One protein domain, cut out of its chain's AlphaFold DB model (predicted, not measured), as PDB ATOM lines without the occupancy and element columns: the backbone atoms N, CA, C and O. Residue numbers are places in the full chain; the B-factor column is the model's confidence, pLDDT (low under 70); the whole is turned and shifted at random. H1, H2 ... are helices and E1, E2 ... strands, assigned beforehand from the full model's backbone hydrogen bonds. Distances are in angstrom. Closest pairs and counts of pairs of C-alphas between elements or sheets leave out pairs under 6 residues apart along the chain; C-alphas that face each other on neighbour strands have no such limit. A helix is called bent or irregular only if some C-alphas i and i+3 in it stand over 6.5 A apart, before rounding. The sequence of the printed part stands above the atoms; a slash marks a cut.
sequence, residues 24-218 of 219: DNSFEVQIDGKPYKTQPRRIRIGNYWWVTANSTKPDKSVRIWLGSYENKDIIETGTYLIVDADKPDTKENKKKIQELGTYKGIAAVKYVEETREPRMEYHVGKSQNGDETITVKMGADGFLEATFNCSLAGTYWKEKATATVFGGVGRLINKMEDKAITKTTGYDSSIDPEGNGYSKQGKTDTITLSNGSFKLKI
ATOM      1  N   ASP A  24      95.271 179.433  88.113       85.50
ATOM      2  CA  ASP A  24      94.701 180.782  88.016       85.50
ATOM      3  C   ASP A  24      94.319 181.157  86.571       85.50
ATOM      4  O   ASP A  24      93.950 182.301  86.285       85.50
ATOM      5  N   ASN A  25      94.397 180.204  85.632       91.94
ATOM      6  CA  ASN A  25      93.919 180.419  84.278       91.94
ATOM      7  C   ASN A  25      92.395 180.573  84.288       91.94
ATOM      8  O   ASN A  25      91.666 179.726  84.806       91.94
ATOM      9  N   SER A  26      91.901 181.610  83.625       94.69
ATOM     10  CA  SER A  26      90.470 181.879  83.491       94.69
ATOM     11  C   SER A  26      90.138 182.328  82.077       94.69
ATOM     12  O   SER A  26      90.942 182.957  81.394       94.69
ATOM     13  N   PHE A  27      88.956 181.954  81.608       96.50
ATOM     14  CA  PHE A  27      88.406 182.372  80.329       96.50
ATOM     15  C   PHE A  27      86.930 182.656  80.531       96.50
ATOM     16  O   PHE A  27      86.189 181.768  80.961       96.50
ATOM     17  N   GLU A  28      86.507 183.867  80.200       97.25
ATOM     18  CA  GLU A  28      85.129 184.318  80.321       97.25
ATOM     19  C   GLU A  28      84.697 184.998  79.026       97.25
ATOM     20  O   GLU A  28      85.399 185.853  78.502       97.25
ATOM     21  N   VAL A  29      83.542 184.623  78.493       97.88
ATOM     22  CA  VAL A  29      82.919 185.292  77.345       97.88
ATOM     23  C   VAL A  29      81.412 185.073  77.407       97.88
ATOM     24  O   VAL A  29      80.935 184.142  78.053       97.88
ATOM     25  N   GLN A  30      80.642 185.911  76.733       97.94
ATOM     26  CA  GLN A  30      79.238 185.660  76.447       97.94
ATOM     27  C   GLN A  30      79.097 185.201  74.999       97.94
ATOM     28  O   GLN A  30      79.503 185.917  74.087       97.94
ATOM     29  N   ILE A  31      78.510 184.022  74.804       97.12
ATOM     30  CA  ILE A  31      78.204 183.449  73.490       97.12
ATOM     31  C   ILE A  31      76.714 183.657  73.253       97.12
ATOM     32  O   ILE A  31      75.896 183.074  73.967       97.12
ATOM     33  N   ASP A  32      76.361 184.540  72.321       96.75
ATOM     34  CA  ASP A  32      74.975 184.959  72.068       96.75
ATOM     35  C   ASP A  32      74.255 185.388  73.361       96.75
ATOM     36  O   ASP A  32      73.138 184.968  73.673       96.75
ATOM     37  N   GLY A  33      74.958 186.176  74.183       96.06
ATOM     38  CA  GLY A  33      74.485 186.665  75.482       96.06
ATOM     39  C   GLY A  33      74.514 185.635  76.620       96.06
ATOM     40  O   GLY A  33      74.274 185.998  77.771       96.06
ATOM     41  N   LYS A  34      74.836 184.363  76.354       96.50
ATOM     42  CA  LYS A  34      74.922 183.319  77.387       96.50
ATOM     43  C   LYS A  34      76.328 183.259  77.988       96.50
ATOM     44  O   LYS A  34      77.288 183.104  77.233       96.50
ATOM     45  N   PRO A  35      76.481 183.325  79.324       96.44
ATOM     46  CA  PRO A  35      77.786 183.213  79.964       96.44
ATOM     47  C   PRO A  35      78.490 181.890  79.646       96.44
ATOM     48  O   PRO A  35      77.901 180.814  79.741       96.44
ATOM     49  N   TYR A  36      79.777 181.982  79.333       95.81
ATOM     50  CA  TYR A  36      80.677 180.863  79.102       95.81
ATOM     51  C   TYR A  36      81.962 181.094  79.896       95.81
ATOM     52  O   TYR A  36      82.719 182.023  79.613       95.81
ATOM     53  N   LYS A  37      82.189 180.257  80.912       95.00
ATOM     54  CA  LYS A  37      83.344 180.345  81.810       95.00
ATOM     55  C   LYS A  37      84.071 179.013  81.872       95.00
ATOM     56  O   LYS A  37      83.440 177.987  82.116       95.00
ATOM     57  N   THR A  38      85.380 179.026  81.644       93.06
ATOM     58  CA  THR A  38      86.222 177.818  81.637       93.06
ATOM     59  C   THR A  38      87.651 178.148  82.074       93.06
ATOM     60  O   THR A  38      87.996 179.314  82.268       93.06
ATOM     61  N   GLN A  39      88.496 177.126  82.208       91.44
ATOM     62  CA  GLN A  39      89.937 177.298  82.385       91.44
ATOM     63  C   GLN A  39      90.648 177.057  81.045       91.44
ATOM     64  O   GLN A  39      90.603 175.929  80.538       91.44
ATOM     65  N   PRO A  40      91.299 178.073  80.455       92.81
ATOM     66  CA  PRO A  40      91.960 177.924  79.175       92.81
ATOM     67  C   PRO A  40      93.288 177.174  79.307       92.81
ATOM     68  O   PRO A  40      93.929 177.155  80.363       92.81
ATOM     69  N   ARG A  41      93.730 176.581  78.198       90.75
ATOM     70  CA  ARG A  41      95.040 175.936  78.050       90.75
ATOM     71  C   ARG A  41      95.750 176.475  76.812       90.75
ATOM     72  O   ARG A  41      95.102 176.789  75.816       90.75
ATOM     73  N   ARG A  42      97.085 176.548  76.852       89.06
ATOM     74  CA  ARG A  42      97.902 176.758  75.647       89.06
ATOM     75  C   ARG A  42      98.222 175.402  75.041       89.06
ATOM     76  O   ARG A  42      98.829 174.565  75.703       89.06
ATOM     77  N   ILE A  43      97.826 175.180  73.797       87.31
ATOM     78  CA  ILE A  43      98.032 173.903  73.109       87.31
ATOM     79  C   ILE A  43      98.539 174.147  71.698       87.31
ATOM     80  O   ILE A  43      98.240 175.173  71.088       87.31
ATOM     81  N   ARG A  44      99.285 173.193  71.155       84.88
ATOM     82  CA  ARG A  44      99.720 173.253  69.765       84.88
ATOM     83  C   ARG A  44      98.754 172.449  68.903       84.88
ATOM     84  O   ARG A  44      98.580 171.257  69.135       84.88
ATOM     85  N   ILE A  45      98.136 173.095  67.917       79.62
ATOM     86  CA  ILE A  45      97.328 172.440  66.880       79.62
ATOM     87  C   ILE A  45      97.992 172.739  65.539       79.62
ATOM     88  O   ILE A  45      98.110 173.898  65.130       79.62
ATOM     89  N   GLY A  46      98.465 171.689  64.864       78.62
ATOM     90  CA  GLY A  46      99.332 171.838  63.697       78.62
ATOM     91  C   GLY A  46     100.597 172.628  64.049       78.62
ATOM     92  O   GLY A  46     101.323 172.289  64.984       78.62
ATOM     93  N   ASN A  47     100.847 173.716  63.320       77.12
ATOM     94  CA  ASN A  47     102.018 174.571  63.528       77.12
ATOM     95  C   ASN A  47     101.769 175.768  64.454       77.12
ATOM     96  O   ASN A  47     102.688 176.553  64.668       77.12
ATOM     97  N   TYR A  48     100.567 175.901  65.012       80.81
ATOM     98  CA  TYR A  48     100.152 177.101  65.731       80.81
ATOM     99  C   TYR A  48      99.816 176.801  67.192       80.81
ATOM    100  O   TYR A  48      99.219 175.768  67.507       80.81
ATOM    101  N   TRP A  49     100.180 177.723  68.084       86.62
ATOM    102  CA  TRP A  49      99.785 177.686  69.488       86.62
ATOM    103  C   TRP A  49      98.455 178.401  69.693       86.62
ATOM    104  O   TRP A  49      98.354 179.608  69.493       86.62
ATOM    105  N   TRP A  50      97.449 177.660  70.133       89.19
ATOM    106  CA  TRP A  50      96.114 178.165  70.419       89.19
ATOM    107  C   TRP A  50      95.899 178.278  71.923       89.19
ATOM    108  O   TRP A  50      96.293 177.395  72.688       89.19
ATOM    109  N   VAL A  51      95.219 179.342  72.333       93.06
ATOM    110  CA  VAL A  51      94.540 179.425  73.624       93.06
ATOM    111  C   VAL A  51      93.187 178.754  73.458       93.06
ATOM    112  O   VAL A  51      92.384 179.198  72.639       93.06
ATOM    113  N   THR A  52      92.935 177.675  74.190       92.88
ATOM    114  CA  THR A  52      91.706 176.885  74.058       92.88
ATOM    115  C   THR A  52      90.951 176.781  75.367       92.88
ATOM    116  O   THR A  52      91.513 176.454  76.407       92.88
ATOM    117  N   ALA A  53      89.662 177.083  75.292       93.06
ATOM    118  CA  ALA A  53      88.732 177.168  76.403       93.06
ATOM    119  C   ALA A  53      87.585 176.188  76.148       93.06
ATOM    120  O   ALA A  53      86.718 176.448  75.308       93.06
ATOM    121  N   ASN A  54      87.594 175.048  76.841       91.94
ATOM    122  CA  ASN A  54      86.662 173.945  76.612       91.94
ATOM    123  C   ASN A  54      85.618 173.824  77.732       91.94
ATOM    124  O   ASN A  54      85.921 174.026  78.906       91.94
ATOM    125  N   SER A  55      84.406 173.421  77.361       90.69
ATOM    126  CA  SER A  55      83.353 172.945  78.263       90.69
ATOM    127  C   SER A  55      82.878 171.575  77.787       90.69
ATOM    128  O   SER A  55      83.035 171.258  76.611       90.69
ATOM    129  N   THR A  56      82.326 170.763  78.688       86.44
ATOM    130  CA  THR A  56      81.938 169.364  78.415       86.44
ATOM    131  C   THR A  56      80.435 169.102  78.538       86.44
ATOM    132  O   THR A  56      79.982 167.958  78.488       86.44
ATOM    133  N   LYS A  57      79.635 170.155  78.764       82.94
ATOM    134  CA  LYS A  57      78.169 170.081  78.880       82.94
ATOM    135  C   LYS A  57      77.479 171.313  78.270       82.94
ATOM    136  O   LYS A  57      77.208 172.273  78.997       82.94
ATOM    137  N   PRO A  58      77.137 171.289  76.972       86.31
ATOM    138  CA  PRO A  58      77.596 170.324  75.963       86.31
ATOM    139  C   PRO A  58      79.095 170.505  75.656       86.31
ATOM    140  O   PRO A  58      79.713 171.451  76.158       86.31
ATOM    141  N   ASP A  59      79.678 169.611  74.851       90.75
ATOM    142  CA  ASP A  59      81.064 169.774  74.408       90.75
ATOM    143  C   ASP A  59      81.176 171.055  73.563       90.75
ATOM    144  O   ASP A  59      80.562 171.191  72.501       90.75
ATOM    145  N   LYS A  60      81.944 172.024  74.066       94.50
ATOM    146  CA  LYS A  60      82.191 173.323  73.433       94.50
ATOM    147  C   LYS A  60      83.668 173.663  73.490       94.50
ATOM    148  O   LYS A  60      84.363 173.288  74.434       94.50
ATOM    149  N   SER A  61      84.145 174.419  72.511       95.19
ATOM    150  CA  SER A  61      85.499 174.961  72.500       95.19
ATOM    151  C   SER A  61      85.500 176.349  71.874       95.19
ATOM    152  O   SER A  61      85.052 176.519  70.741       95.19
ATOM    153  N   VAL A  62      86.027 177.335  72.600       96.31
ATOM    154  CA  VAL A  62      86.460 178.613  72.026       96.31
ATOM    155  C   VAL A  62      87.976 178.568  71.917       96.31
ATOM    156  O   VAL A  62      88.663 178.201  72.873       96.31
ATOM    157  N   ARG A  63      88.507 178.916  70.747       95.19
ATOM    158  CA  ARG A  63      89.936 178.866  70.449       95.19
ATOM    159  C   ARG A  63      90.389 180.185  69.863       95.19
ATOM    160  O   ARG A  63      89.757 180.696  68.942       95.19
ATOM    161  N   ILE A  64      91.494 180.702  70.381       95.44
ATOM    162  CA  ILE A  64      92.104 181.949  69.929       95.44
ATOM    163  C   ILE A  64      93.551 181.660  69.552       95.44
ATOM    164  O   ILE A  64      94.340 181.198  70.377       95.44
ATOM    165  N   TRP A  65      93.893 181.926  68.300       93.19
ATOM    166  CA  TRP A  65      95.273 181.974  67.843       93.19
ATOM    167  C   TRP A  65      95.746 183.418  67.840       93.19
ATOM    168  O   TRP A  65      95.022 184.299  67.382       93.19
ATOM    169  N   LEU A  66      96.964 183.645  68.328       90.94
ATOM    170  CA  LEU A  66      97.661 184.923  68.256       90.94
ATOM    171  C   LEU A  66      98.934 184.715  67.435       90.94
ATOM    172  O   LEU A  66      99.809 183.940  67.823       90.94
ATOM    173  N   GLY A  67      99.019 185.384  66.289       85.25
ATOM    174  CA  GLY A  67     100.180 185.370  65.406       85.25
ATOM    175  C   GLY A  67     100.919 186.700  65.472       85.25
ATOM    176  O   GLY A  67     100.315 187.752  65.255       85.25
ATOM    177  N   SER A  68     102.222 186.667  65.763       72.75
ATOM    178  CA  SER A  68     103.068 187.861  65.685       72.75
ATOM    179  C   SER A  68     103.387 188.211  64.233       72.75
ATOM    180  O   SER A  68     103.461 187.345  63.360       72.75
ATOM    181  N   TYR A  69     103.601 189.499  63.980       64.19
ATOM    182  CA  TYR A  69     103.962 190.003  62.658       64.19
ATOM    183  C   TYR A  69     105.300 189.441  62.135       64.19
ATOM    184  O   TYR A  69     105.447 189.180  60.942       64.19
ATOM    185  N   GLU A  70     106.268 189.202  63.023       63.88
ATOM    186  CA  GLU A  70     107.621 188.769  62.652       63.88
ATOM    187  C   GLU A  70     107.775 187.242  62.524       63.88
ATOM    188  O   GLU A  70     108.900 186.747  62.469       63.88
ATOM    189  N   ASN A  71     106.676 186.472  62.504       59.31
ATOM    190  CA  ASN A  71     106.704 185.000  62.550       59.31
ATOM    191  C   ASN A  71     107.523 184.438  63.733       59.31
ATOM    192  O   ASN A  71     107.963 183.287  63.721       59.31
ATOM    193  N   LYS A  72     107.719 185.244  64.779       63.00
ATOM    194  CA  LYS A  72     108.316 184.810  66.040       63.00
ATOM    195  C   LYS A  72     107.216 184.178  66.889       63.00
ATOM    196  O   LYS A  72     106.117 184.725  66.970       63.00
ATOM    197  N   ASP A  73     107.507 183.078  67.578       65.69
ATOM    198  CA  ASP A  73     106.594 182.461  68.565       65.69
ATOM    199  C   ASP A  73     106.546 183.267  69.884       65.69
ATOM    200  O   ASP A  73     106.507 182.724  70.986       65.69
ATOM    201  N   ILE A  74     106.623 184.595  69.770       73.44
ATOM    202  CA  ILE A  74     106.598 185.548  70.873       73.44
ATOM    203  C   ILE A  74     105.304 186.344  70.740       73.44
ATOM    204  O   ILE A  74     105.040 186.950  69.702       73.44
ATOM    205  N   ILE A  75     104.495 186.331  71.797       84.50
ATOM    206  CA  ILE A  75     103.276 187.135  71.888       84.50
ATOM    207  C   ILE A  75     103.652 188.463  72.546       84.50
ATOM    208  O   ILE A  75     104.132 188.486  73.679       84.50
ATOM    209  N   GLU A  76     103.454 189.564  71.828       86.50
ATOM    210  CA  GLU A  76     103.722 190.912  72.315       86.50
ATOM    211  C   GLU A  76     102.486 191.513  72.990       86.50
ATOM    212  O   GLU A  76     101.343 191.193  72.670       86.50
ATOM    213  N   THR A  77     102.718 192.445  73.911       90.75
ATOM    214  CA  THR A  77     101.641 193.292  74.432       90.75
ATOM    215  C   THR A  77     101.215 194.300  73.368       90.75
ATOM    216  O   THR A  77     102.052 195.000  72.796       90.75
ATOM    217  N   GLY A  78      99.909 194.400  73.130       91.38
ATOM    218  CA  GLY A  78      99.311 195.349  72.200       91.38
ATOM    219  C   GLY A  78      98.026 194.828  71.568       91.38
ATOM    220  O   GLY A  78      97.414 193.870  72.039       91.38
ATOM    221  N   THR A  79      97.600 195.488  70.497       93.31
ATOM    222  CA  THR A  79      96.357 195.158  69.793       93.31
ATOM    223  C   THR A  79      96.645 194.241  68.612       93.31
ATOM    224  O   THR A  79      97.576 194.481  67.846       93.31
ATOM    225  N   TYR A  80      95.825 193.210  68.449       93.19
ATOM    226  CA  TYR A  80      95.866 192.250  67.354       93.19
ATOM    227  C   TYR A  80      94.602 192.393  66.510       93.19
ATOM    228  O   TYR A  80      93.503 192.481  67.060       93.19
ATOM    229  N   LEU A  81      94.756 192.403  65.189       93.38
ATOM    230  CA  LEU A  81      93.632 192.453  64.255       93.38
ATOM    231  C   LEU A  81      93.013 191.059  64.119       93.38
ATOM    232  O   LEU A  81      93.722 190.106  63.795       93.38
ATOM    233  N   ILE A  82      91.708 190.928  64.339       94.25
ATOM    234  CA  ILE A  82      90.989 189.678  64.094       94.25
ATOM    235  C   ILE A  82      90.804 189.504  62.586       94.25
ATOM    236  O   ILE A  82      90.298 190.390  61.896       94.25
ATOM    237  N   VAL A  83      91.232 188.351  62.080       93.00
ATOM    238  CA  VAL A  83      91.195 187.998  60.658       93.00
ATOM    239  C   VAL A  83      90.432 186.697  60.423       93.00
ATOM    240  O   VAL A  83      90.049 185.993  61.362       93.00
ATOM    241  N   ASP A  84      90.215 186.367  59.151       91.94
ATOM    242  CA  ASP A  84      89.605 185.110  58.724       91.94
ATOM    243  C   ASP A  84      90.346 183.887  59.289       91.94
ATOM    244  O   ASP A  84      91.505 183.639  58.955       91.94
ATOM    245  N   ALA A  85      89.664 183.101  60.127       89.50
ATOM    246  CA  ALA A  85      90.243 181.919  60.758       89.50
ATOM    247  C   ALA A  85      90.542 180.771  59.779       89.50
ATOM    248  O   ALA A  85      91.363 179.914  60.104       89.50
ATOM    249  N   ASP A  86      89.910 180.734  58.599       86.00
ATOM    250  CA  ASP A  86      90.222 179.730  57.575       86.00
ATOM    251  C   ASP A  86      91.530 180.050  56.842       86.00
ATOM    252  O   ASP A  86      92.246 179.142  56.409       86.00
ATOM    253  N   LYS A  87      91.853 181.341  56.698       84.25
ATOM    254  CA  LYS A  87      93.052 181.822  55.999       84.25
ATOM    255  C   LYS A  87      93.662 183.021  56.724       84.25
ATOM    256  O   LYS A  87      93.649 184.137  56.198       84.25
ATOM    257  N   PRO A  88      94.230 182.817  57.919       79.94
ATOM    258  CA  PRO A  88      94.635 183.956  58.718       79.94
ATOM    259  C   PRO A  88      95.994 184.515  58.250       79.94
ATOM    260  O   PRO A  88      96.185 185.729  58.238       79.94
ATOM    261  N   ASP A  89      96.895 183.666  57.740       76.81
ATOM    262  CA  ASP A  89      98.248 184.025  57.280       76.81
ATOM    263  C   ASP A  89      98.322 184.389  55.776       76.81
ATOM    264  O   ASP A  89      99.115 183.838  55.009       76.81
ATOM    265  N   THR A  90      97.456 185.293  55.309       82.12
ATOM    266  CA  THR A  90      97.461 185.763  53.907       82.12
ATOM    267  C   THR A  90      98.346 186.995  53.708       82.12
ATOM    268  O   THR A  90      98.607 187.761  54.642       82.12
ATOM    269  N   LYS A  91      98.818 187.218  52.471       81.94
ATOM    270  CA  LYS A  91      99.601 188.421  52.122       81.94
ATOM    271  C   LYS A  91      98.770 189.690  52.303       81.94
ATOM    272  O   LYS A  91      99.301 190.711  52.726       81.94
ATOM    273  N   GLU A  92      97.480 189.610  52.008       83.19
ATOM    274  CA  GLU A  92      96.506 190.687  52.146       83.19
ATOM    275  C   GLU A  92      96.345 191.086  53.610       83.19
ATOM    276  O   GLU A  92      96.475 192.267  53.934       83.19
ATOM    277  N   ASN A  93      96.157 190.102  54.500       81.75
ATOM    278  CA  ASN A  93      96.080 190.362  55.932       81.75
ATOM    279  C   ASN A  93      97.364 191.039  56.407       81.75
ATOM    280  O   ASN A  93      97.262 192.086  57.030       81.75
ATOM    281  N   LYS A  94      98.549 190.525  56.030       78.81
ATOM    282  CA  LYS A  94      99.859 191.122  56.368       78.81
ATOM    283  C   LYS A  94     100.007 192.564  55.894       78.81
ATOM    284  O   LYS A  94     100.441 193.415  56.667       78.81
ATOM    285  N   LYS A  95      99.632 192.843  54.647       80.50
ATOM    286  CA  LYS A  95      99.691 194.188  54.071       80.50
ATOM    287  C   LYS A  95      98.784 195.154  54.836       80.50
ATOM    288  O   LYS A  95      99.229 196.238  55.193       80.50
ATOM    289  N   LYS A  96      97.565 194.728  55.176       78.81
ATOM    290  CA  LYS A  96      96.614 195.534  55.955       78.81
ATOM    291  C   LYS A  96      97.184 195.939  57.318       78.81
ATOM    292  O   LYS A  96      97.074 197.095  57.710       78.81
ATOM    293  N   ILE A  97      97.845 195.019  58.022       76.75
ATOM    294  CA  ILE A  97      98.502 195.334  59.304       76.75
ATOM    295  C   ILE A  97      99.673 196.309  59.127       76.75
ATOM    296  O   ILE A  97      99.823 197.228  59.929       76.75
ATOM    297  N   GLN A  98     100.495 196.099  58.092       74.06
ATOM    298  CA  GLN A  98     101.661 196.938  57.786       74.06
ATOM    299  C   GLN A  98     101.260 198.377  57.467       74.06
ATOM    300  O   GLN A  98     101.874 199.309  57.976       74.06
ATOM    301  N   GLU A  99     100.225 198.553  56.647       74.12
ATOM    302  CA  GLU A  99      99.721 199.870  56.246       74.12
ATOM    303  C   GLU A  99      99.100 200.626  57.422       74.12
ATOM    304  O   GLU A  99      99.247 201.841  57.521       74.12
ATOM    305  N   LEU A 100      98.440 199.909  58.335       75.00
ATOM    306  CA  LEU A 100      97.811 200.515  59.505       75.00
ATOM    307  C   LEU A 100      98.815 200.828  60.621       75.00
ATOM    308  O   LEU A 100      98.512 201.659  61.473       75.00
ATOM    309  N   GLY A 101      99.977 200.162  60.664       70.56
ATOM    310  CA  GLY A 101     101.079 200.431  61.604       70.56
ATOM    311  C   GLY A 101     100.733 200.331  63.100       70.56
ATOM    312  O   GLY A 101     101.564 200.639  63.949       70.56
ATOM    313  N   THR A 102      99.504 199.923  63.429       80.25
ATOM    314  CA  THR A 102      98.904 200.057  64.767       80.25
ATOM    315  C   THR A 102      98.847 198.724  65.516       80.25
ATOM    316  O   THR A 102      98.833 198.703  66.746       80.25
ATOM    317  N   TYR A 103      98.827 197.596  64.800       87.31
ATOM    318  CA  TYR A 103      98.676 196.278  65.417       87.31
ATOM    319  C   TYR A 103     100.012 195.554  65.571       87.31
ATOM    320  O   TYR A 103     100.893 195.632  64.719       87.31
ATOM    321  N   LYS A 104     100.118 194.773  66.646       88.00
ATOM    322  CA  LYS A 104     101.256 193.891  66.937       88.00
ATOM    323  C   LYS A 104     101.215 192.569  66.169       88.00
ATOM    324  O   LYS A 104     102.222 191.869  66.075       88.00
ATOM    325  N   GLY A 105     100.060 192.223  65.609       89.38
ATOM    326  CA  GLY A 105      99.876 190.993  64.856       89.38
ATOM    327  C   GLY A 105      98.422 190.737  64.482       89.38
ATOM    328  O   GLY A 105      97.593 191.651  64.482       89.38
ATOM    329  N   ILE A 106      98.131 189.473  64.183       90.88
ATOM    330  CA  ILE A 106      96.796 188.979  63.828       90.88
ATOM    331  C   ILE A 106      96.276 187.984  64.854       90.88
ATOM    332  O   ILE A 106      97.040 187.267  65.499       90.88
ATOM    333  N   ALA A 107      94.959 187.915  64.961       93.44
ATOM    334  CA  ALA A 107      94.256 186.937  65.757       93.44
ATOM    335  C   ALA A 107      93.245 186.172  64.900       93.44
ATOM    336  O   ALA A 107      92.599 186.747  64.028       93.44
ATOM    337  N   ALA A 108      93.072 184.885  65.177       94.25
ATOM    338  CA  ALA A 108      91.985 184.089  64.616       94.25
ATOM    339  C   ALA A 108      91.168 183.480  65.751       94.25
ATOM    340  O   ALA A 108      91.736 182.949  66.707       94.25
ATOM    341  N   VAL A 109      89.841 183.542  65.639       96.69
ATOM    342  CA  VAL A 109      88.921 183.023  66.653       96.69
ATOM    343  C   VAL A 109      88.042 181.946  66.036       96.69
ATOM    344  O   VAL A 109      87.438 182.141  64.980       96.69
ATOM    345  N   LYS A 110      87.964 180.795  66.702       96.38
ATOM    346  CA  LYS A 110      87.099 179.681  66.314       96.38
ATOM    347  C   LYS A 110      86.241 179.247  67.494       96.38
ATOM    348  O   LYS A 110      86.739 179.098  68.606       96.38
ATOM    349  N   TYR A 111      84.968 179.004  67.230       96.94
ATOM    350  CA  TYR A 111      84.020 178.393  68.149       96.94
ATOM    351  C   TYR A 111      83.525 177.071  67.572       96.94
ATOM    352  O   TYR A 111      83.240 176.988  66.378       96.94
ATOM    353  N   VAL A 112      83.405 176.052  68.415       96.81
ATOM    354  CA  VAL A 112      82.766 174.780  68.074       96.81
ATOM    355  C   VAL A 112      81.860 174.368  69.225       96.81
ATOM    356  O   VAL A 112      82.293 174.359  70.374       96.81
ATOM    357  N   GLU A 113      80.627 173.996  68.911       96.06
ATOM    358  CA  GLU A 113      79.659 173.396  69.823       96.06
ATOM    359  C   GLU A 113      79.108 172.119  69.209       96.06
ATOM    360  O   GLU A 113      78.672 172.108  68.061       96.06
ATOM    361  N   GLU A 114      79.097 171.044  69.982       95.12
ATOM    362  CA  GLU A 114      78.305 169.868  69.664       95.12
ATOM    363  C   GLU A 114      76.821 170.172  69.908       95.12
ATOM    364  O   GLU A 114      76.399 170.449  71.030       95.12
ATOM    365  N   THR A 115      76.016 170.097  68.852       94.69
ATOM    366  CA  THR A 115      74.572 170.362  68.914       94.69
ATOM    367  C   THR A 115      73.740 169.090  68.994       94.69
ATOM    368  O   THR A 115      72.571 169.145  69.380       94.69
ATOM    369  N   ARG A 116      74.323 167.931  68.654       93.56
ATOM    370  CA  ARG A 116      73.673 166.627  68.819       93.56
ATOM    371  C   ARG A 116      74.655 165.553  69.261       93.56
ATOM    372  O   ARG A 116      75.588 165.222  68.529       93.56
ATOM    373  N   GLU A 117      74.372 164.955  70.412       88.25
ATOM    374  CA  GLU A 117      75.174 163.868  70.965       88.25
ATOM    375  C   GLU A 117      74.857 162.500  70.327       88.25
ATOM    376  O   GLU A 117      73.740 162.278  69.845       88.25
ATOM    377  N   PRO A 118      75.819 161.557  70.349       89.06
ATOM    378  CA  PRO A 118      77.246 161.770  70.590       89.06
ATOM    379  C   PRO A 118      77.942 162.169  69.280       89.06
ATOM    380  O   PRO A 118      77.979 161.394  68.326       89.06
ATOM    381  N   ARG A 119      78.504 163.376  69.225       88.75
ATOM    382  CA  ARG A 119      79.313 163.932  68.135       88.75
ATOM    383  C   ARG A 119      78.650 163.729  66.773       88.75
ATOM    384  O   ARG A 119      79.244 163.192  65.845       88.75
ATOM    385  N   MET A 120      77.364 164.044  66.658       91.06
ATOM    386  CA  MET A 120      76.595 163.816  65.428       91.06
ATOM    387  C   MET A 120      76.467 165.084  64.594       91.06
ATOM    388  O   MET A 120      76.531 165.034  63.362       91.06
ATOM    389  N   GLU A 121      76.259 166.207  65.272       95.12
ATOM    390  CA  GLU A 121      76.050 167.511  64.660       95.12
ATOM    391  C   GLU A 121      76.796 168.577  65.455       95.12
ATOM    392  O   GLU A 121      76.952 168.461  66.674       95.12
ATOM    393  N   TYR A 122      77.267 169.594  64.739       97.12
ATOM    394  CA  TYR A 122      78.047 170.686  65.299       97.12
ATOM    395  C   TYR A 122      77.581 172.036  64.767       97.12
ATOM    396  O   TYR A 122      77.119 172.153  63.630       97.12
ATOM    397  N   HIS A 123      77.792 173.064  65.578       97.50
ATOM    398  CA  HIS A 123      77.731 174.469  65.205       97.50
ATOM    399  C   HIS A 123      79.135 175.057  65.320       97.50
ATOM    400  O   HIS A 123      79.775 174.966  66.365       97.50
ATOM    401  N   VAL A 124      79.646 175.591  64.214       97.75
ATOM    402  CA  VAL A 124      81.018 176.088  64.095       97.75
ATOM    403  C   VAL A 124      80.984 177.555  63.709       97.75
ATOM    404  O   VAL A 124      80.453 177.893  62.650       97.75
ATOM    405  N   GLY A 125      81.595 178.399  64.535       97.50
ATOM    406  CA  GLY A 125      81.838 179.811  64.265       97.50
ATOM    407  C   GLY A 125      83.293 180.062  63.897       97.50
ATOM    408  O   GLY A 125      84.195 179.572  64.578       97.50
ATOM    409  N   LYS A 126      83.541 180.847  62.850       97.00
ATOM    410  CA  LYS A 126      84.888 181.294  62.467       97.00
ATOM    411  C   LYS A 126      84.939 182.807  62.335       97.00
ATOM    412  O   LYS A 126      84.026 183.393  61.754       97.00
ATOM    413  N   SER A 127      85.994 183.431  62.851       96.50
ATOM    414  CA  SER A 127      86.225 184.859  62.639       96.50
ATOM    415  C   SER A 127      86.402 185.153  61.155       96.50
ATOM    416  O   SER A 127      86.811 184.281  60.387       96.50
ATOM    417  N   GLN A 128      86.056 186.372  60.760       94.06
ATOM    418  CA  GLN A 128      86.180 186.888  59.400       94.06
ATOM    419  C   GLN A 128      86.955 188.211  59.434       94.06
ATOM    420  O   GLN A 128      87.244 188.744  60.504       94.06
ATOM    421  N   ASN A 129      87.285 188.755  58.265       90.06
ATOM    422  CA  ASN A 129      87.953 190.053  58.145       90.06
ATOM    423  C   ASN A 129      86.973 191.215  58.419       90.06
ATOM    424  O   ASN A 129      86.571 191.912  57.491       90.06
ATOM    425  N   GLY A 130      86.578 191.388  59.683       87.38
ATOM    426  CA  GLY A 130      85.571 192.361  60.136       87.38
ATOM    427  C   GLY A 130      86.112 193.597  60.863       87.38
ATOM    428  O   GLY A 130      85.323 194.329  61.446       87.38
ATOM    429  N   ASP A 131      87.432 193.817  60.870       88.94
ATOM    430  CA  ASP A 131      88.100 194.931  61.580       88.94
ATOM    431  C   ASP A 131      87.951 194.925  63.112       88.94
ATOM    432  O   ASP A 131      88.227 195.910  63.798       88.94
ATOM    433  N   GLU A 132      87.579 193.775  63.667       94.31
ATOM    434  CA  GLU A 132      87.518 193.526  65.103       94.31
ATOM    435  C   GLU A 132      88.926 193.278  65.672       94.31
ATOM    436  O   GLU A 132      89.868 192.955  64.944       94.31
ATOM    437  N   THR A 133      89.103 193.419  66.988       95.06
ATOM    438  CA  THR A 133      90.439 193.370  67.603       95.06
ATOM    439  C   THR A 133      90.476 192.610  68.920       95.06
ATOM    440  O   THR A 133      89.504 192.613  69.676       95.06
ATOM    441  N   ILE A 134      91.642 192.043  69.239       96.25
ATOM    442  CA  ILE A 134      91.978 191.519  70.568       96.25
ATOM    443  C   ILE A 134      93.051 192.413  71.183       96.25
ATOM    444  O   ILE A 134      94.097 192.636  70.576       96.25
ATOM    445  N   THR A 135      92.827 192.906  72.398       96.38
ATOM    446  CA  THR A 135      93.860 193.614  73.164       96.38
ATOM    447  C   THR A 135      94.530 192.640  74.111       96.38
ATOM    448  O   THR A 135      93.860 192.043  74.949       96.38
ATOM    449  N   VAL A 136      95.847 192.509  73.989       95.06
ATOM    450  CA  VAL A 136      96.680 191.557  74.723       95.06
ATOM    451  C   VAL A 136      97.653 192.311  75.624       95.06
ATOM    452  O   VAL A 136      98.245 193.309  75.210       95.06
ATOM    453  N   LYS A 137      97.839 191.831  76.852       94.50
ATOM    454  CA  LYS A 137      98.774 192.359  77.847       94.50
ATOM    455  C   LYS A 137      99.520 191.213  78.515       94.50
ATOM    456  O   LYS A 137      98.927 190.195  78.852       94.50
ATOM    457  N   MET A 138     100.815 191.395  78.726       91.00
ATOM    458  CA  MET A 138     101.601 190.519  79.585       91.00
ATOM    459  C   MET A 138     101.635 191.120  80.990       91.00
ATOM    460  O   MET A 138     102.147 192.225  81.181       91.00
ATOM    461  N   GLY A 139     101.064 190.416  81.961       86.12
ATOM    462  CA  GLY A 139     101.142 190.777  83.369       86.12
ATOM    463  C   GLY A 139     102.565 190.628  83.907       86.12
ATOM    464  O   GLY A 139     103.355 189.813  83.424       86.12
ATOM    465  N   ALA A 140     102.904 191.403  84.940       84.19
ATOM    466  CA  ALA A 140     104.195 191.290  85.629       84.19
ATOM    467  C   ALA A 140     104.396 189.909  86.289       84.19
ATOM    468  O   ALA A 140     105.520 189.482  86.538       84.19
ATOM    469  N   ASP A 141     103.294 189.206  86.541       84.75
ATOM    470  CA  ASP A 141     103.211 187.840  87.042       84.75
ATOM    471  C   ASP A 141     103.432 186.777  85.945       84.75
ATOM    472  O   ASP A 141     103.380 185.582  86.237       84.75
ATOM    473  N   GLY A 142     103.689 187.165  84.689       86.88
ATOM    474  CA  GLY A 142     103.893 186.251  83.558       86.88
ATOM    475  C   GLY A 142     102.603 185.623  83.023       86.88
ATOM    476  O   GLY A 142     102.646 184.593  82.344       86.88
ATOM    477  N   PHE A 143     101.445 186.192  83.358       92.00
ATOM    478  CA  PHE A 143     100.184 185.806  82.740       92.00
ATOM    479  C   PHE A 143      99.919 186.632  81.486       92.00
ATOM    480  O   PHE A 143     100.022 187.856  81.481       92.00
ATOM    481  N   LEU A 144      99.524 185.946  80.421       93.06
ATOM    482  CA  LEU A 144      98.947 186.561  79.245       93.06
ATOM    483  C   LEU A 144      97.477 186.843  79.514       93.06
ATOM    484  O   LEU A 144      96.680 185.923  79.713       93.06
ATOM    485  N   GLU A 145      97.133 188.117  79.496       95.25
ATOM    486  CA  GLU A 145      95.780 188.607  79.665       95.25
ATOM    487  C   GLU A 145      95.295 189.189  78.342       95.25
ATOM    488  O   GLU A 145      96.032 189.900  77.655       95.25
ATOM    489  N   ALA A 146      94.057 188.902  77.958       96.62
ATOM    490  CA  ALA A 146      93.476 189.511  76.774       96.62
ATOM    491  C   ALA A 146      92.004 189.839  76.960       96.62
ATOM    492  O   ALA A 146      91.310 189.203  77.750       96.62
ATOM    493  N   THR A 147      91.534 190.812  76.184       97.62
ATOM    494  CA  THR A 147      90.123 191.196  76.087       97.62
ATOM    495  C   THR A 147      89.716 191.320  74.625       97.62
ATOM    496  O   THR A 147      90.522 191.748  73.793       97.62
ATOM    497  N   PHE A 148      88.496 190.903  74.295       97.44
ATOM    498  CA  PHE A 148      88.010 190.880  72.918       97.44
ATOM    499  C   PHE A 148      86.482 190.892  72.833       97.44
ATOM    500  O   PHE A 148      85.774 190.459  73.741       97.44
ATOM    501  N   ASN A 149      85.991 191.355  71.690       96.88
ATOM    502  CA  ASN A 149      84.620 191.172  71.231       96.88
ATOM    503  C   ASN A 149      84.700 190.843  69.740       96.88
ATOM    504  O   ASN A 149      85.487 191.478  69.034       96.88
ATOM    505  N   CYS A 150      83.940 189.856  69.277       96.50
ATOM    506  CA  CYS A 150      83.914 189.523  67.859       96.50
ATOM    507  C   CYS A 150      82.637 188.818  67.407       96.50
ATOM    508  O   CYS A 150      81.900 188.230  68.201       96.50
ATOM    509  N   SER A 151      82.417 188.852  66.100       97.44
ATOM    510  CA  SER A 151      81.312 188.199  65.413       97.44
ATOM    511  C   SER A 151      81.864 187.079  64.542       97.44
ATOM    512  O   SER A 151      82.736 187.283  63.698       97.44
ATOM    513  N   LEU A 152      81.360 185.866  64.740       97.88
ATOM    514  CA  LEU A 152      81.798 184.694  63.995       97.88
ATOM    515  C   LEU A 152      80.761 184.315  62.940       97.88
ATOM    516  O   LEU A 152      79.559 184.280  63.214       97.88
ATOM    517  N   ALA A 153      81.237 183.952  61.751       97.69
ATOM    518  CA  ALA A 153      80.415 183.327  60.726       97.69
ATOM    519  C   ALA A 153      80.061 181.901  61.168       97.69
ATOM    520  O   ALA A 153      80.924 181.018  61.207       97.69
ATOM    521  N   GLY A 154      78.797 181.698  61.534       97.25
ATOM    522  CA  GLY A 154      78.262 180.451  62.053       97.25
ATOM    523  C   GLY A 154      77.807 179.508  60.944       97.25
ATOM    524  O   GLY A 154      77.192 179.894  59.946       97.25
ATOM    525  N   THR A 155      78.159 178.236  61.091       97.44
ATOM    526  CA  THR A 155      77.892 177.180  60.115       97.44
ATOM    527  C   THR A 155      77.525 175.891  60.828       97.44
ATOM    528  O   THR A 155      78.094 175.562  61.867       97.44
ATOM    529  N   TYR A 156      76.589 175.132  60.266       97.31
ATOM    530  CA  TYR A 156      76.172 173.856  60.842       97.31
ATOM    531  C   TYR A 156      76.841 172.701  60.113       97.31
ATOM    532  O   TYR A 156      77.018 172.738  58.895       97.31
ATOM    533  N   TRP A 157      77.197 171.662  60.852       97.25
ATOM    534  CA  TRP A 157      77.867 170.480  60.332       97.25
ATOM    535  C   TRP A 157      77.137 169.232  60.792       97.25
ATOM    536  O   TRP A 157      76.720 169.132  61.942       97.25
ATOM    537  N   LYS A 158      76.997 168.271  59.884       95.25
ATOM    538  CA  LYS A 158      76.343 166.991  60.147       95.25
ATOM    539  C   LYS A 158      77.196 165.854  59.634       95.25
ATOM    540  O   LYS A 158      77.801 165.958  58.561       95.25
ATOM    541  N   GLU A 159      77.236 164.773  60.398       92.25
ATOM    542  CA  GLU A 159      77.913 163.554  59.988       92.25
ATOM    543  C   GLU A 159      77.402 163.064  58.626       92.25
ATOM    544  O   GLU A 159      76.194 162.978  58.384       92.25
ATOM    545  N   LYS A 160      78.334 162.739  57.725       88.69
ATOM    546  CA  LYS A 160      77.998 162.138  56.436       88.69
ATOM    547  C   LYS A 160      77.429 160.744  56.679       88.69
ATOM    548  O   LYS A 160      78.055 159.941  57.364       88.69
ATOM    549  N   ALA A 161      76.317 160.419  56.022       82.12
ATOM    550  CA  ALA A 161      75.740 159.074  56.076       82.12
ATOM    551  C   ALA A 161      76.767 157.990  55.700       82.12
ATOM    552  O   ALA A 161      76.809 156.934  56.320       82.12
ATOM    553  N   THR A 162      77.662 158.280  54.749       79.56
ATOM    554  CA  THR A 162      78.763 157.380  54.381       79.56
ATOM    555  C   THR A 162      79.725 157.123  55.539       79.56
ATOM    556  O   THR A 162      80.131 155.984  55.736       79.56
ATOM    557  N   ALA A 163      80.054 158.131  56.350       78.50
ATOM    558  CA  ALA A 163      80.925 157.949  57.510       78.50
ATOM    559  C   ALA A 163      80.286 157.016  58.551       78.50
ATOM    560  O   ALA A 163      80.971 156.162  59.108       78.50
ATOM    561  N   THR A 164      78.972 157.127  58.766       74.69
ATOM    562  CA  THR A 164      78.216 156.220  59.643       74.69
ATOM    563  C   THR A 164      78.142 154.800  59.072       74.69
ATOM    564  O   THR A 164      78.382 153.845  59.802       74.69
ATOM    565  N   VAL A 165      77.858 154.640  57.774       71.00
ATOM    566  CA  VAL A 165      77.712 153.322  57.128       71.00
ATOM    567  C   VAL A 165      79.039 152.562  57.071       71.00
ATOM    568  O   VAL A 165      79.080 151.394  57.438       71.00
ATOM    569  N   PHE A 166      80.133 153.215  56.665       73.75
ATOM    570  CA  PHE A 166      81.450 152.568  56.600       73.75
ATOM    571  C   PHE A 166      82.097 152.393  57.980       73.75
ATOM    572  O   PHE A 166      82.864 151.457  58.180       73.75
ATOM    573  N   GLY A 167      81.796 153.276  58.935       72.88
ATOM    574  CA  GLY A 167      82.298 153.179  60.305       72.88
ATOM    575  C   GLY A 167      81.511 152.217  61.203       72.88
ATOM    576  O   GLY A 167      82.031 151.775  62.229       72.88
ATOM    577  N   GLY A 168      80.266 151.898  60.836       80.56
ATOM    578  CA  GLY A 168      79.384 150.993  61.568       80.56
ATOM    579  C   GLY A 168      79.240 151.335  63.057       80.56
ATOM    580  O   GLY A 168      79.345 152.490  63.475       80.56
ATOM    581  N   VAL A 169      79.027 150.300  63.874       79.19
ATOM    582  CA  VAL A 169      78.923 150.410  65.342       79.19
ATOM    583  C   VAL A 169      80.229 150.917  65.970       79.19
ATOM    584  O   VAL A 169      80.184 151.682  66.931       79.19
ATOM    585  N   GLY A 170      81.389 150.567  65.399       84.88
ATOM    586  CA  GLY A 170      82.699 150.991  65.908       84.88
ATOM    587  C   GLY A 170      82.867 152.511  65.927       84.88
ATOM    588  O   GLY A 170      83.384 153.069  66.888       84.88
ATOM    589  N   ARG A 171      82.333 153.219  64.925       85.25
ATOM    590  CA  ARG A 171      82.367 154.688  64.905       85.25
ATOM    591  C   ARG A 171      81.544 155.319  66.025       85.25
ATOM    592  O   ARG A 171      81.945 156.354  66.551       85.25
ATOM    593  N   LEU A 172      80.409 154.722  66.386       84.44
ATOM    594  CA  LEU A 172      79.600 155.210  67.500       84.44
ATOM    595  C   LEU A 172      80.311 154.981  68.841       84.44
ATOM    596  O   LEU A 172      80.336 155.889  69.666       84.44
ATOM    597  N   ILE A 173      80.939 153.812  69.019       86.88
ATOM    598  CA  ILE A 173      81.737 153.485  70.210       86.88
ATOM    599  C   ILE A 173      82.886 154.485  70.375       86.88
ATOM    600  O   ILE A 173      82.976 155.117  71.423       86.88
ATOM    601  N   ASN A 174      83.672 154.732  69.323       87.69
ATOM    602  CA  ASN A 174      84.794 155.675  69.380       87.69
ATOM    603  C   ASN A 174      84.349 157.084  69.805       87.69
ATOM    604  O   ASN A 174      85.000 157.727  70.619       87.69
ATOM    605  N   LYS A 175      83.200 157.566  69.312       89.06
ATOM    606  CA  LYS A 175      82.663 158.874  69.727       89.06
ATOM    607  C   LYS A 175      82.275 158.902  71.201       89.06
ATOM    608  O   LYS A 175      82.445 159.926  71.859       89.06
ATOM    609  N   MET A 176      81.713 157.809  71.712       87.44
ATOM    610  CA  MET A 176      81.373 157.688  73.128       87.44
ATOM    611  C   MET A 176      82.630 157.625  74.002       87.44
ATOM    612  O   MET A 176      82.655 158.261  75.056       87.44
ATOM    613  N   GLU A 177      83.673 156.922  73.554       87.12
ATOM    614  CA  GLU A 177      84.985 156.885  74.208       87.12
ATOM    615  C   GLU A 177      85.631 158.272  74.237       87.12
ATOM    616  O   GLU A 177      85.999 158.746  75.312       87.12
ATOM    617  N   ASP A 178      85.665 158.976  73.104       85.94
ATOM    618  CA  ASP A 178      86.182 160.343  73.028       85.94
ATOM    619  C   ASP A 178      85.434 161.272  73.991       85.94
ATOM    620  O   ASP A 178      86.054 162.016  74.750       85.94
ATOM    621  N   LYS A 179      84.095 161.199  74.035       87.31
ATOM    622  CA  LYS A 179      83.297 161.980  74.996       87.31
ATOM    623  C   LYS A 179      83.615 161.611  76.442       87.31
ATOM    624  O   LYS A 179      83.670 162.496  77.296       87.31
ATOM    625  N   ALA A 180      83.837 160.334  76.747       86.25
ATOM    626  CA  ALA A 180      84.231 159.903  78.085       86.25
ATOM    627  C   ALA A 180      85.616 160.456  78.471       86.25
ATOM    628  O   ALA A 180      85.792 160.942  79.594       86.25
ATOM    629  N   ILE A 181      86.571 160.463  77.537       85.06
ATOM    630  CA  ILE A 181      87.898 161.066  77.716       85.06
ATOM    631  C   ILE A 181      87.771 162.579  77.913       85.06
ATOM    632  O   ILE A 181      88.319 163.113  78.878       85.06
ATOM    633  N   THR A 182      87.014 163.279  77.069       84.62
ATOM    634  CA  THR A 182      86.788 164.727  77.187       84.62
ATOM    635  C   THR A 182      86.132 165.086  78.511       84.62
ATOM    636  O   THR A 182      86.597 165.990  79.200       84.62
ATOM    637  N   LYS A 183      85.122 164.325  78.941       84.81
ATOM    638  CA  LYS A 183      84.478 164.499  80.247       84.81
ATOM    639  C   LYS A 183      85.451 164.308  81.412       84.81
ATOM    640  O   LYS A 183      85.352 165.032  82.398       84.81
ATOM    641  N   THR A 184      86.377 163.356  81.301       81.31
ATOM    642  CA  THR A 184      87.355 163.041  82.358       81.31
ATOM    643  C   THR A 184      88.495 164.058  82.407       81.31
ATOM    644  O   THR A 184      88.925 164.467  83.479       81.31
ATOM    645  N   THR A 185      88.981 164.491  81.245       80.94
ATOM    646  CA  THR A 185      90.130 165.404  81.117       80.94
ATOM    647  C   THR A 185      89.733 166.883  81.126       80.94
ATOM    648  O   THR A 185      90.598 167.756  81.274       80.94
ATOM    649  N   GLY A 186      88.439 167.168  80.949       77.44
ATOM    650  CA  GLY A 186      87.884 168.507  80.758       77.44
ATOM    651  C   GLY A 186      88.286 169.150  79.428       77.44
ATOM    652  O   GLY A 186      88.253 170.372  79.316       77.44
ATOM    653  N   TYR A 187      88.751 168.364  78.452       79.12
ATOM    654  CA  TYR A 187      89.457 168.890  77.290       79.12
ATOM    655  C   TYR A 187      89.222 168.078  76.013       79.12
ATOM    656  O   TYR A 187      89.138 166.851  76.034       79.12
ATOM    657  N   ASP A 188      89.155 168.788  74.886       81.06
ATOM    658  CA  ASP A 188      89.083 168.196  73.555       81.06
ATOM    659  C   ASP A 188      89.858 169.027  72.518       81.06
ATOM    660  O   ASP A 188      89.441 170.123  72.111       81.06
ATOM    661  N   SER A 189      90.995 168.484  72.080       71.75
ATOM    662  CA  SER A 189      91.813 169.022  70.988       71.75
ATOM    663  C   SER A 189      91.196 168.825  69.605       71.75
ATOM    664  O   SER A 189      91.480 169.607  68.704       71.75
ATOM    665  N   SER A 190      90.376 167.796  69.414       80.94
ATOM    666  CA  SER A 190      89.941 167.288  68.107       80.94
ATOM    667  C   SER A 190      88.430 167.397  67.888       80.94
ATOM    668  O   SER A 190      87.889 166.730  67.012       80.94
ATOM    669  N   ILE A 191      87.755 168.284  68.625       86.00
ATOM    670  CA  ILE A 191      86.310 168.548  68.498       86.00
ATOM    671  C   ILE A 191      85.879 169.045  67.100       86.00
ATOM    672  O   ILE A 191      84.691 169.080  66.791       86.00
ATOM    673  N   ASP A 192      86.825 169.454  66.252       89.88
ATOM    674  CA  ASP A 192      86.552 170.023  64.934       89.88
ATOM    675  C   ASP A 192      85.860 169.011  63.996       89.88
ATOM    676  O   ASP A 192      86.375 167.907  63.787       89.88
ATOM    677  N   PRO A 193      84.730 169.368  63.356       91.50
ATOM    678  CA  PRO A 193      84.078 168.486  62.390       91.50
ATOM    679  C   PRO A 193      84.791 168.452  61.028       91.50
ATOM    680  O   PRO A 193      84.583 167.527  60.234       91.50
ATOM    681  N   GLU A 194      85.617 169.449  60.704       88.81
ATOM    682  CA  GLU A 194      86.263 169.538  59.395       88.81
ATOM    683  C   GLU A 194      87.245 168.384  59.160       88.81
ATOM    684  O   GLU A 194      88.085 168.075  59.995       88.81
ATOM    685  N   GLY A 195      87.129 167.715  58.008       84.12
ATOM    686  CA  GLY A 195      87.976 166.563  57.667       84.12
ATOM    687  C   GLY A 195      87.608 165.247  58.371       84.12
ATOM    688  O   GLY A 195      88.045 164.194  57.923       84.12
ATOM    689  N   ASN A 196      86.722 165.262  59.374       86.62
ATOM    690  CA  ASN A 196      86.446 164.108  60.247       86.62
ATOM    691  C   ASN A 196      85.167 163.320  59.890       86.62
ATOM    692  O   ASN A 196      84.525 162.686  60.733       86.62
ATOM    693  N   GLY A 197      84.780 163.343  58.611       88.06
ATOM    694  CA  GLY A 197      83.582 162.652  58.115       88.06
ATOM    695  C   GLY A 197      82.282 163.447  58.265       88.06
ATOM    696  O   GLY A 197      81.202 162.886  58.091       88.06
ATOM    697  N   TYR A 198      82.365 164.751  58.530       93.50
ATOM    698  CA  TYR A 198      81.218 165.657  58.573       93.50
ATOM    699  C   TYR A 198      81.106 166.467  57.282       93.50
ATOM    700  O   TYR A 198      82.060 166.622  56.515       93.50
ATOM    701  N   SER A 199      79.903 166.962  57.018       94.25
ATOM    702  CA  SER A 199      79.586 167.833  55.893       94.25
ATOM    703  C   SER A 199      78.990 169.137  56.397       94.25
ATOM    704  O   SER A 199      78.115 169.129  57.269       94.25
ATOM    705  N   LYS A 200      79.461 170.252  55.836       95.19
ATOM    706  CA  LYS A 200      78.884 171.574  56.062       95.19
ATOM    707  C   LYS A 200      77.471 171.609  55.479       95.19
ATOM    708  O   LYS A 200      77.254 171.168  54.354       95.19
ATOM    709  N   GLN A 201      76.526 172.108  56.258       94.94
ATOM    710  CA  GLN A 201      75.136 172.296  55.867       94.94
ATOM    711  C   GLN A 201      74.942 173.699  55.278       94.94
ATOM    712  O   GLN A 201      75.733 174.605  55.538       94.94
ATOM    713  N   GLY A 202      73.870 173.896  54.506       91.56
ATOM    714  CA  GLY A 202      73.540 175.208  53.927       91.56
ATOM    715  C   GLY A 202      73.057 176.245  54.950       91.56
ATOM    716  O   GLY A 202      73.037 177.435  54.649       91.56
ATOM    717  N   LYS A 203      72.682 175.813  56.162       94.25
ATOM    718  CA  LYS A 203      72.271 176.708  57.247       94.25
ATOM    719  C   LYS A 203      73.478 177.487  57.775       94.25
ATOM    720  O   LYS A 203      74.503 176.891  58.114       94.25
ATOM    721  N   THR A 204      73.316 178.800  57.885       96.25
ATOM    722  CA  THR A 204      74.309 179.728  58.431       96.25
ATOM    723  C   THR A 204      73.636 180.730  59.362       96.25
ATOM    724  O   THR A 204      72.426 180.943  59.273       96.25
ATOM    725  N   ASP A 205      74.413 181.289  60.278       97.50
ATOM    726  CA  ASP A 205      74.016 182.344  61.208       97.50
ATOM    727  C   ASP A 205      75.255 183.144  61.648       97.50
ATOM    728  O   ASP A 205      76.350 182.986  61.099       97.50
ATOM    729  N   THR A 206      75.077 184.046  62.608       97.38
ATOM    730  CA  THR A 206      76.162 184.783  63.254       97.38
ATOM    731  C   THR A 206      76.189 184.401  64.722       97.38
ATOM    732  O   THR A 206      75.140 184.379  65.361       97.38
ATOM    733  N   ILE A 207      77.382 184.116  65.241       97.81
ATOM    734  CA  ILE A 207      77.615 183.897  66.671       97.81
ATOM    735  C   ILE A 207      78.325 185.129  67.213       97.81
ATOM    736  O   ILE A 207      79.391 185.496  66.714       97.81
ATOM    737  N   THR A 208      77.772 185.756  68.240       97.88
ATOM    738  CA  THR A 208      78.373 186.930  68.873       97.88
ATOM    739  C   THR A 208      79.133 186.521  70.127       97.88
ATOM    740  O   THR A 208      78.551 186.000  71.081       97.88
ATOM    741  N   LEU A 209      80.435 186.802  70.144       97.88
ATOM    742  CA  LEU A 209      81.291 186.705  71.319       97.88
ATOM    743  C   LEU A 209      81.458 188.098  71.925       97.88
ATOM    744  O   LEU A 209      82.103 188.968  71.341       97.88
ATOM    745  N   SER A 210      80.877 188.312  73.102       97.88
ATOM    746  CA  SER A 210      80.922 189.602  73.801       97.88
ATOM    747  C   SER A 210      81.503 189.470  75.201       97.88
ATOM    748  O   SER A 210      81.451 188.400  75.806       97.88
ATOM    749  N   ASN A 211      82.072 190.558  75.722       97.44
ATOM    750  CA  ASN A 211      82.719 190.603  77.035       97.44
ATOM    751  C   ASN A 211      83.790 189.506  77.201       97.44
ATOM    752  O   ASN A 211      83.919 188.905  78.266       97.44
ATOM    753  N   GLY A 212      84.518 189.209  76.119       97.12
ATOM    754  CA  GLY A 212      85.544 188.179  76.092       97.12
ATOM    755  C   GLY A 212      86.780 188.611  76.867       97.12
ATOM    756  O   GLY A 212      87.321 189.692  76.632       97.12
ATOM    757  N   SER A 213      87.248 187.758  77.768       97.19
ATOM    758  CA  SER A 213      88.506 187.923  78.480       97.19
ATOM    759  C   SER A 213      89.149 186.577  78.787       97.19
ATOM    760  O   SER A 213      88.465 185.576  79.010       97.19
ATOM    761  N   PHE A 214      90.478 186.538  78.796       96.12
ATOM    762  CA  PHE A 214      91.201 185.389  79.322       96.12
ATOM    763  C   PHE A 214      92.457 185.808  80.067       96.12
ATOM    764  O   PHE A 214      93.076 186.813  79.729       96.12
ATOM    765  N   LYS A 215      92.838 184.990  81.047       95.12
ATOM    766  CA  LYS A 215      94.102 185.023  81.773       95.12
ATOM    767  C   LYS A 215      94.728 183.638  81.674       95.12
ATOM    768  O   LYS A 215      94.087 182.642  82.006       95.12
ATOM    769  N   LEU A 216      95.954 183.563  81.174       93.31
ATOM    770  CA  LEU A 216      96.645 182.305  80.906       93.31
ATOM    771  C   LEU A 216      98.120 182.429  81.267       93.31
ATOM    772  O   LEU A 216      98.819 183.284  80.729       93.31
ATOM    773  N   LYS A 217      98.619 181.546  82.127       90.00
ATOM    774  CA  LYS A 217     100.050 181.481  82.418       90.00
ATOM    775  C   LYS A 217     100.824 181.053  81.168       90.00
ATOM    776  O   LYS A 217     100.561 179.988  80.606       90.00
ATOM    777  N   ILE A 218     101.786 181.874  80.747       83.31
ATOM    778  CA  ILE A 218     102.741 181.523  79.693       83.31
ATOM    779  C   ILE A 218     104.023 181.081  80.396       83.31
ATOM    780  O   ILE A 218     104.700 181.900  81.011       83.31
TER     781      ILE A 218
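This is residues 24 to 218 of the 219 residues of an uncharacterized protein of Spirosoma aureum (UniProt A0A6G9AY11). A closed ring of five strands, E6, E7, E8, E10 and E9, widens into two wings of further strands, E5, E4 and E3 beyond E7, and E11, E1 and E2 beyond E10. Short H1 lies at one end of the longest axis and long, kinked H2 outside the barrel at the other. The 195 printed residues hold two named helices and eleven named strands, in the order E1 to E6, H1, E7 to E10, H2, E11; the strand pairing is mixed, and so is the class, helices and strands. The whole is compact, with a radius of gyration of the C-alphas of 17.2 A and spans of 54 by 36 by 32 A.

In the ring, E6, residues 78 to 82, is parallel to E7, residues 105 to 116, with N 107 and O 81 2.8 A apart. E7 and E8, residues 121 to 127, form a hairpin, N 111 to O 125 being 2.8 A. E10, residues 143 to 159, is antiparallel to E8, N 124 to O 155 being 2.8 A, and bends by 84 degrees at residue 149. E9, residues 133 to 138, forms a hairpin with E10, N 137 to O 145 being 2.8 A, and closes the ring on E6, N 80 to O 134 being 2.8 A. E5, residues 59 to 68, is antiparallel to E7, N 61 to O 112 being 2.8 A. E3, residues 41 to 45, E4, residues 48 to 56, and E5 form a meander, each strand the antiparallel neighbour of the one before; N 43 to O 50 is 2.9 A and N 51 to O 64 is 2.8 A. E11, residues 198 to 217, is antiparallel to E10, N 152 to O 207 being 2.8 A, and bends by 119 degrees at residue 202. E1, residues 26 to 31, is antiparallel to E11, N 28 to O 213 being 2.9 A, and forms a hairpin with E2, residues 34 to 38, N 36 to O 29 being 2.8 A. The closest C-alphas of E2 and E4, those of Thr 38 and Ala 53, are 5.8 A apart. H1, residues 91 to 100, is on the barrel; its closest C-alphas with E7 are Ile 97 and Gly 105, 7.2 A. E6, H1 and E7 form a strand-helix-strand unit, two parallel neighbour strands with a helix between, with a right-handed crossover. H2, residues 161 to 185, is on the barrel and outside it; its closest C-alphas with E4 are Lys 183 and Thr 56, 5.8 A. H2 is irregular, C-alphas 166 and 169 being 9.4 A apart. Every O i to N i+4 pair is within hydrogen-bond range in H1, and 18 of 21 are in H2.

E1 begins at C-alpha 26, (90.470, 181.879, 83.491), and E11 ends at C-alpha 217, (100.050, 181.481, 82.418). From first to last C-alpha, E10 measures 38.8 A, E7 36.0 A, E11 34.3 A, E5 29.8 A and H2 29.6 A.

The C-alphas farthest apart, those of Gly 101 and Val 169, are 54.8 A apart. The printed part has no cut. The link from H2 to E11, residues 186 to 197, is long. Mean pLDDT of the printed part is 88.8, and residues 69 to 73 are under 70.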